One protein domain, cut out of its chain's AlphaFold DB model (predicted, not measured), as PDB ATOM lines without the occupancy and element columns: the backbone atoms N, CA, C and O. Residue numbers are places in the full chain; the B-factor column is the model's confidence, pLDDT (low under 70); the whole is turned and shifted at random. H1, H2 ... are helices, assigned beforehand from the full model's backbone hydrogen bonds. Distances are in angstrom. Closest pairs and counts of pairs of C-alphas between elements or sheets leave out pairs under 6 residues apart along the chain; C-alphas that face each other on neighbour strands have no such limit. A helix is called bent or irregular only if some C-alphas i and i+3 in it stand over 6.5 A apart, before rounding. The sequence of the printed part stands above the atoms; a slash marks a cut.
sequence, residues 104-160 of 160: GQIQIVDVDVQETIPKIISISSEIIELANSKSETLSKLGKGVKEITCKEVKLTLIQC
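AT A GLANCE: This is residues 104 to 160 of the 160 residues of the protein "Hydroxymethylglutaryl-CoA reductase, degradative (MvaA)" of uncultured marine thaumarchaeote AD1000_40_H03 (UniProt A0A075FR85). Three short helices follow one another as an open bow, H1 then H2 then H3, and residues 141 to 153 fold back from the H3 end past H2 and H1, like a loose string across the bow. The last residues, 154 to 160, stick out as a tail beyond the H1 end, and residues 137 to 142, mostly in H3, stick out at the other end. The printed part has 57 residues, with H1, H2 and H3 in that order along the chain and no named strand; the class is all helix, though named elements hold only 24 of the 57 residues. The whole is only just loose, close to extended, with a radius of gyration of the C-alphas of 15.1 A, and its outline is flat, spanning 49 by 27 by 15 A.

HOW THE PARTS SIT: The longest helix by residues is H1, residues 113 to 122, and it touches no helix. It is joined by a tight link of 1 residue to H2, residues 124 to 132, and these two meet only through their link. A tight link of 3 residues leads from H2 to H3, residues 136 to 140. H2 and H3 are close but not clearly touching, with 2 pairs of C-alphas within 8 A; the closest C-alphas are those of Asn 132 and Ser 139, 6.6 A apart. H1 and H3 are apart. In H2 and H3 every O i to N i+4 pair is within hydrogen-bond range, and in H1 4 of 6 are.

IN THESE COORDINATES: H1 begins with C-alpha 113 at (129.947, 125.873, 125.628), ends with C-alpha 122 at (116.205, 125.178, 122.638) and measures 14.1 A from first to last C-alpha. It is neither bent nor irregular, but only just: C-alphas 114 and 117 are 6.2 A apart. H2 measures 12.2 A from Ser 124 to Asn 132. H3 measures 6.2 A from Glu 136 to Lys 140 and ends with C-alpha 140 at (99.719, 141.238, 136.374).

THE WHOLE: The two C-alphas farthest apart are those of Lys 140 and Cys 160, at 49.9 A, while the first and last printed C-alphas, of Gly 104 and Cys 160, are 29.9 A apart. Without the stretches that stand free, residues 137 to 142 and 154 to 160, the body has 44 residues and spans 35 by 18 by 14 A. Residues 141 to 160, a stretch of 20 residues, hold no named element. The printed part has no cut, and Cys 160 is the chain's last residue. The mean pLDDT of the printed part is 89.4, and the model's confidence is low, under 70, at residues 156 to 160.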
ATOM      1  N   GLY A 104     119.273 140.461 134.058       94.19
ATOM      2  CA  GLY A 104     119.789 139.540 135.070       94.19
ATOM      3  C   GLY A 104     120.753 138.551 134.421       94.19
ATOM      4  O   GLY A 104     120.521 138.118 133.293       94.19
ATOM      5  N   GLN A 105     121.835 138.195 135.111       95.69
ATOM      6  CA  GLN A 105     122.842 137.267 134.596       95.69
ATOM      7  C   GLN A 105     122.954 136.042 135.503       95.69
ATOM      8  O   GLN A 105     123.008 136.171 136.723       95.69
ATOM      9  N   ILE A 106     123.010 134.860 134.888       95.44
ATOM     10  CA  ILE A 106     123.320 133.593 135.556       95.44
ATOM     11  C   ILE A 106     124.617 133.080 134.944       95.44
ATOM     12  O   ILE A 106     124.682 132.835 133.739       95.44
ATOM     13  N   GLN A 107     125.653 132.941 135.769       95.12
ATOM     14  CA  GLN A 107     126.924 132.377 135.334       95.12
ATOM     15  C   GLN A 107     126.896 130.858 135.495       95.12
ATOM     16  O   GLN A 107     126.621 130.347 136.579       95.12
ATOM     17  N   ILE A 108     127.216 130.154 134.413       94.31
ATOM     18  CA  ILE A 108     127.399 128.703 134.398       94.31
ATOM     19  C   ILE A 108     128.875 128.446 134.090       94.31
ATOM     20  O   ILE A 108     129.406 128.988 133.120       94.31
ATOM     21  N   VAL A 109     129.536 127.669 134.943       94.12
ATOM     22  CA  VAL A 109     130.967 127.334 134.850       94.12
ATOM     23  C   VAL A 109     131.144 125.840 134.597       94.12
ATOM     24  O   VAL A 109     130.197 125.078 134.777       94.12
ATOM     25  N   ASP A 110     132.346 125.436 134.175       93.00
ATOM     26  CA  ASP A 110     132.723 124.031 133.956       93.00
ATOM     27  C   ASP A 110     131.807 123.280 132.969       93.00
ATOM     28  O   ASP A 110     131.420 122.133 133.187       93.00
ATOM     29  N   VAL A 111     131.460 123.938 131.857       94.19
ATOM     30  CA  VAL A 111     130.598 123.386 130.801       94.19
ATOM     31  C   VAL A 111     131.273 123.399 129.434       94.19
ATOM     32  O   VAL A 111     132.053 124.299 129.121       94.19
ATOM     33  N   ASP A 112     130.905 122.443 128.577       95.25
ATOM     34  CA  ASP A 112     131.154 122.564 127.142       95.25
ATOM     35  C   ASP A 112     130.174 123.588 126.556       95.25
ATOM     36  O   ASP A 112     128.962 123.360 126.466       95.25
ATOM     37  N   VAL A 113     130.707 124.746 126.176       93.88
ATOM     38  CA  VAL A 113     129.947 125.873 125.628       93.88
ATOM     39  C   VAL A 113     129.225 125.493 124.333       93.88
ATOM     40  O   VAL A 113     128.083 125.921 124.133       93.88
ATOM     41  N   GLN A 114     129.863 124.690 123.473       94.06
ATOM     42  CA  GLN A 114     129.317 124.310 122.166       94.06
ATOM     43  C   GLN A 114     128.089 123.416 122.315       94.06
ATOM     44  O   GLN A 114     127.160 123.503 121.516       94.06
ATOM     45  N   GLU A 115     128.054 122.598 123.364       96.06
ATOM     46  CA  GLU A 115     126.905 121.752 123.676       96.06
ATOM     47  C   GLU A 115     125.841 122.494 124.505       96.06
ATOM     48  O   GLU A 115     124.638 122.321 124.297       96.06
ATOM     49  N   THR A 116     126.265 123.336 125.449       96.12
ATOM     50  CA  THR A 116     125.377 123.917 126.469       96.12
ATOM     51  C   THR A 116     124.528 125.065 125.935       96.12
ATOM     52  O   THR A 116     123.333 125.129 126.234       96.12
ATOM     53  N   ILE A 117     125.099 125.963 125.122       96.31
ATOM     54  CA  ILE A 117     124.351 127.108 124.580       96.31
ATOM     55  C   ILE A 117     123.154 126.649 123.728       96.31
ATOM     56  O   ILE A 117     122.039 127.090 124.020       96.31
ATOM     57  N   PRO A 118     123.310 125.749 122.733       96.94
ATOM     58  CA  PRO A 118     122.177 125.277 121.940       96.94
ATOM     59  C   PRO A 118     121.087 124.627 122.793       96.94
ATOM     60  O   PRO A 118     119.905 124.864 122.547       96.94
ATOM     61  N   LYS A 119     121.469 123.871 123.834       96.81
ATOM     62  CA  LYS A 119     120.511 123.270 124.770       96.81
ATOM     63  C   LYS A 119     119.674 124.331 125.480       96.81
ATOM     64  O   LYS A 119     118.452 124.250 125.416       96.81
ATOM     65  N   ILE A 120     120.300 125.345 126.084       96.62
ATOM     66  CA  ILE A 120     119.582 126.422 126.795       96.62
ATOM     67  C   ILE A 120     118.654 127.184 125.846       96.62
ATOM     68  O   ILE A 120     117.500 127.438 126.186       96.62
ATOM     69  N   ILE A 121     119.131 127.520 124.646       96.56
ATOM     70  CA  ILE A 121     118.319 128.238 123.658       96.56
ATOM     71  C   ILE A 121     117.116 127.395 123.220       96.56
ATOM     72  O   ILE A 121     116.014 127.936 123.106       96.56
ATOM     73  N   SER A 122     117.290 126.078 123.051       97.19
ATOM     74  CA  SER A 122     116.205 125.178 122.638       97.19
ATOM     75  C   SER A 122     115.052 125.098 123.648       97.19
ATOM     76  O   SER A 122     113.912 124.914 123.232       97.19
ATOM     77  N   ILE A 123     115.325 125.315 124.942       97.00
ATOM     78  CA  ILE A 123     114.323 125.322 126.025       97.00
ATOM     79  C   ILE A 123     114.010 126.735 126.552       97.00
ATOM     80  O   ILE A 123     113.423 126.896 127.622       97.00
ATOM     81  N   SER A 124     114.415 127.785 125.832       96.19
ATOM     82  CA  SER A 124     114.293 129.176 126.296       96.19
ATOM     83  C   SER A 124     112.858 129.571 126.660       96.19
ATOM     84  O   SER A 124     112.654 130.236 127.675       96.19
ATOM     85  N   SER A 125     111.859 129.121 125.896       96.06
ATOM     86  CA  SER A 125     110.443 129.361 126.196       96.06
ATOM     87  C   SER A 125     110.029 128.783 127.551       96.06
ATOM     88  O   SER A 125     109.404 129.488 128.338       96.06
ATOM     89  N   GLU A 126     110.447 127.555 127.867       97.25
ATOM     90  CA  GLU A 126     110.153 126.915 129.156       97.25
ATOM     91  C   GLU A 126     110.815 127.664 130.318       97.25
ATOM     92  O   GLU A 126     110.202 127.871 131.366       97.25
ATOM     93  N   ILE A 127     112.055 128.135 130.132       96.00
ATOM     94  CA  ILE A 127     112.746 128.937 131.150       96.00
ATOM     95  C   ILE A 127     112.017 130.272 131.366       96.00
ATOM     96  O   ILE A 127     111.852 130.698 132.511       96.00
ATOM     97  N   ILE A 128     111.557 130.930 130.296       95.19
ATOM     98  CA  ILE A 128     110.797 132.187 130.378       95.19
ATOM     99  C   ILE A 128     109.473 131.971 131.119       95.19
ATOM    100  O   ILE A 128     109.142 132.751 132.015       95.19
ATOM    101  N   GLU A 129     108.728 130.917 130.785       94.56
ATOM    102  CA  GLU A 129     107.484 130.559 131.473       94.56
ATOM    103  C   GLU A 129     107.730 130.277 132.957       94.56
ATOM    104  O   GLU A 129     107.051 130.837 133.824       94.56
ATOM    105  N   LEU A 130     108.759 129.484 133.267       94.94
ATOM    106  CA  LEU A 130     109.134 129.173 134.639       94.94
ATOM    107  C   LEU A 130     109.524 130.433 135.416       94.94
ATOM    108  O   LEU A 130     109.055 130.613 136.540       94.94
ATOM    109  N   ALA A 131     110.347 131.311 134.847       93.44
ATOM    110  CA  ALA A 131     110.766 132.548 135.499       93.44
ATOM    111  C   ALA A 131     109.570 133.473 135.764       93.44
ATOM    112  O   ALA A 131     109.412 133.991 136.872       93.44
ATOM    113  N   ASN A 132     108.680 133.620 134.781       93.69
ATOM    114  CA  ASN A 132     107.479 134.439 134.919       93.69
ATOM    115  C   ASN A 132     106.464 133.842 135.904       93.69
ATOM    116  O   ASN A 132     105.746 134.598 136.553       93.69
ATOM    117  N   SER A 133     106.458 132.522 136.119       93.00
ATOM    118  CA  SER A 133     105.629 131.890 137.157       93.00
ATOM    119  C   SER A 133     106.031 132.267 138.592       93.00
ATOM    120  O   SER A 133     105.250 132.071 139.520       93.00
ATOM    121  N   LYS A 134     107.243 132.805 138.810       93.06
ATOM    122  CA  LYS A 134     107.752 133.123 140.158       93.06
ATOM    123  C   LYS A 134     107.277 134.466 140.706       93.06
ATOM    124  O   LYS A 134     107.534 134.756 141.871       93.06
ATOM    125  N   SER A 135     106.591 135.287 139.907       90.00
ATOM    126  CA  SER A 135     106.069 136.575 140.366       90.00
ATOM    127  C   SER A 135     104.691 136.872 139.795       90.00
ATOM    128  O   SER A 135     104.556 137.351 138.672       90.00
ATOM    129  N   GLU A 136     103.657 136.704 140.619       85.31
ATOM    130  CA  GLU A 136     102.299 137.097 140.235       85.31
ATOM    131  C   GLU A 136     102.173 138.602 139.959       85.31
ATOM    132  O   GLU A 136     101.411 139.022 139.086       85.31
ATOM    133  N   THR A 137     102.911 139.431 140.702       90.12
ATOM    134  CA  THR A 137     102.846 140.893 140.590       90.12
ATOM    135  C   THR A 137     103.388 141.374 139.251       90.12
ATOM    136  O   THR A 137     102.753 142.198 138.595       90.12
ATOM    137  N   LEU A 138     104.544 140.860 138.813       87.50
ATOM    138  CA  LEU A 138     105.134 141.271 137.539       87.50
ATOM    139  C   LEU A 138     104.252 140.847 136.363       87.50
ATOM    140  O   LEU A 138     103.990 141.673 135.487       87.50
ATOM    141  N   SER A 139     103.713 139.625 136.396       80.69
ATOM    142  CA  SER A 139     102.808 139.127 135.358       80.69
ATOM    143  C   SER A 139     101.537 139.974 135.237       80.69
ATOM    144  O   SER A 139     101.162 140.347 134.126       80.69
ATOM    145  N   LYS A 140     100.912 140.361 136.361       85.62
ATOM    146  CA  LYS A 140      99.719 141.238 136.374       85.62
ATOM    147  C   LYS A 140      99.988 142.623 135.774       85.62
ATOM    148  O   LYS A 140      99.079 143.243 135.234       85.62
ATOM    149  N   LEU A 141     101.232 143.098 135.839       85.88
ATOM    150  CA  LEU A 141     101.657 144.382 135.273       85.88
ATOM    151  C   LEU A 141     102.112 144.280 133.803       85.88
ATOM    152  O   LEU A 141     102.653 145.249 133.272       85.88
ATOM    153  N   GLY A 142     101.962 143.117 133.153       83.44
ATOM    154  CA  GLY A 142     102.471 142.866 131.795       83.44
ATOM    155  C   GLY A 142     104.005 142.821 131.703       83.44
ATOM    156  O   GLY A 142     104.582 142.809 130.605       83.44
ATOM    157  N   LYS A 143     104.677 142.797 132.858       89.06
ATOM    158  CA  LYS A 143     106.131 142.723 133.012       89.06
ATOM    159  C   LYS A 143     106.564 141.266 133.175       89.06
ATOM    160  O   LYS A 143     105.742 140.364 133.298       89.06
ATOM    161  N   GLY A 144     107.870 141.046 133.149       91.62
ATOM    162  CA  GLY A 144     108.464 139.719 133.252       91.62
ATOM    163  C   GLY A 144     109.628 139.556 132.292       91.62
ATOM    164  O   GLY A 144     109.960 140.478 131.540       91.62
ATOM    165  N   VAL A 145     110.231 138.376 132.317       93.69
ATOM    166  CA  VAL A 145     111.286 137.984 131.387       93.69
ATOM    167  C   VAL A 145     110.708 137.975 129.976       93.69
ATOM    168  O   VAL A 145     109.653 137.385 129.732       93.69
ATOM    169  N   LYS A 146     111.386 138.677 129.066       91.81
ATOM    170  CA  LYS A 146     111.002 138.792 127.652       91.81
ATOM    171  C   LYS A 146     111.909 137.984 126.735       91.81
ATOM    172  O   LYS A 146     111.456 137.520 125.698       91.81
ATOM    173  N   GLU A 147     113.165 137.823 127.123       93.56
ATOM    174  CA  GLU A 147     114.191 137.222 126.289       93.56
ATOM    175  C   GLU A 147     115.250 136.554 127.163       93.56
ATOM    176  O   GLU A 147     115.542 137.016 128.270       93.56
ATOM    177  N   ILE A 148     115.825 135.473 126.642       95.81
ATOM    178  CA  ILE A 148     117.017 134.829 127.181       95.81
ATOM    179  C   ILE A 148     118.046 134.772 126.061       95.81
ATOM    180  O   ILE A 148     117.773 134.251 124.982       95.81
ATOM    181  N   THR A 149     119.244 135.272 126.342       96.12
ATOM    182  CA  THR A 149     120.405 135.147 125.461       96.12
ATOM    183  C   THR A 149     121.532 134.445 126.204       96.12
ATOM    184  O   THR A 149     121.634 134.509 127.429       96.12
ATOM    185  N   CYS A 150     122.379 133.740 125.460       96.38
ATOM    186  CA  CYS A 150     123.555 133.066 125.994       96.38
ATOM    187  C   CYS A 150     124.808 133.632 125.333       96.38
ATOM    188  O   CYS A 150     124.832 133.847 124.121       96.38
ATOM    189  N   LYS A 151     125.860 133.850 126.124       94.50
ATOM    190  CA  LYS A 151     127.145 134.352 125.638       94.50
ATOM    191  C   LYS A 151     128.282 133.580 126.291       94.50
ATOM    192  O   LYS A 151     128.355 133.503 127.512       94.50
ATOM    193  N   GLU A 152     129.194 133.069 125.470       93.62
ATOM    194  CA  GLU A 152     130.480 132.580 125.954       93.62
ATOM    195  C   GLU A 152     131.300 133.757 126.497       93.62
ATOM    196  O   GLU A 152     131.554 134.738 125.791       93.62
ATOM    197  N   VAL A 153     131.731 133.654 127.751       90.56
ATOM    198  CA  VAL A 153     132.647 134.617 128.363       90.56
ATOM    199  C   VAL A 153     134.017 133.966 128.445       90.56
ATOM    200  O   VAL A 153     134.279 133.142 129.318       90.56
ATOM    201  N   LYS A 154     134.903 134.337 127.520       83.56
ATOM    202  CA  LYS A 154     136.303 133.916 127.573       83.56
ATOM    203  C   LYS A 154     137.009 134.721 128.653       83.56
ATOM    204  O   LYS A 154     137.046 135.949 128.586       83.56
ATOM    205  N   LEU A 155     137.571 134.034 129.640       72.94
ATOM    206  CA  LEU A 155     138.494 134.651 130.582       72.94
ATOM    207  C   LEU A 155     139.790 134.953 129.831       72.94
ATOM    208  O   LEU A 155     140.641 134.085 129.654       72.94
ATOM    209  N   THR A 156     139.942 136.188 129.364       63.16
ATOM    210  CA  THR A 156     141.267 136.685 129.010       63.16
ATOM    211  C   THR A 156     141.999 136.890 130.326       63.16
ATOM    212  O   THR A 156     141.633 137.773 131.102       63.16
ATOM    213  N   LEU A 157     142.999 136.054 130.608       56.69
ATOM    214  CA  LEU A 157     143.936 136.328 131.690       56.69
ATOM    215  C   LEU A 157     144.538 137.708 131.417       56.69
ATOM    216  O   LEU A 157     145.298 137.881 130.466       56.69
ATOM    217  N   ILE A 158     144.167 138.698 132.229       58.00
ATOM    218  CA  ILE A 158     144.952 139.919 132.342       58.00
ATOM    219  C   ILE A 158     146.254 139.449 132.989       58.00
ATOM    220  O   ILE A 158     146.291 139.184 134.188       58.00
ATOM    221  N   GLN A 159     147.290 139.231 132.177       45.94
ATOM    222  CA  GLN A 159     148.648 139.138 132.695       45.94
ATOM    223  C   GLN A 159     148.960 140.508 133.303       45.94
ATOM    224  O   GLN A 159     149.158 141.477 132.570       45.94
ATOM    225  N   CYS A 160     148.886 140.594 134.631       48.16
ATOM    226  CA  CYS A 160     149.565 141.643 135.381       48.16
ATOM    227  C   CYS A 160     151.079 141.466 135.256       48.16
ATOM    228  O   CYS A 160     151.533 140.297 135.226       48.16
TER     229      CYS A 160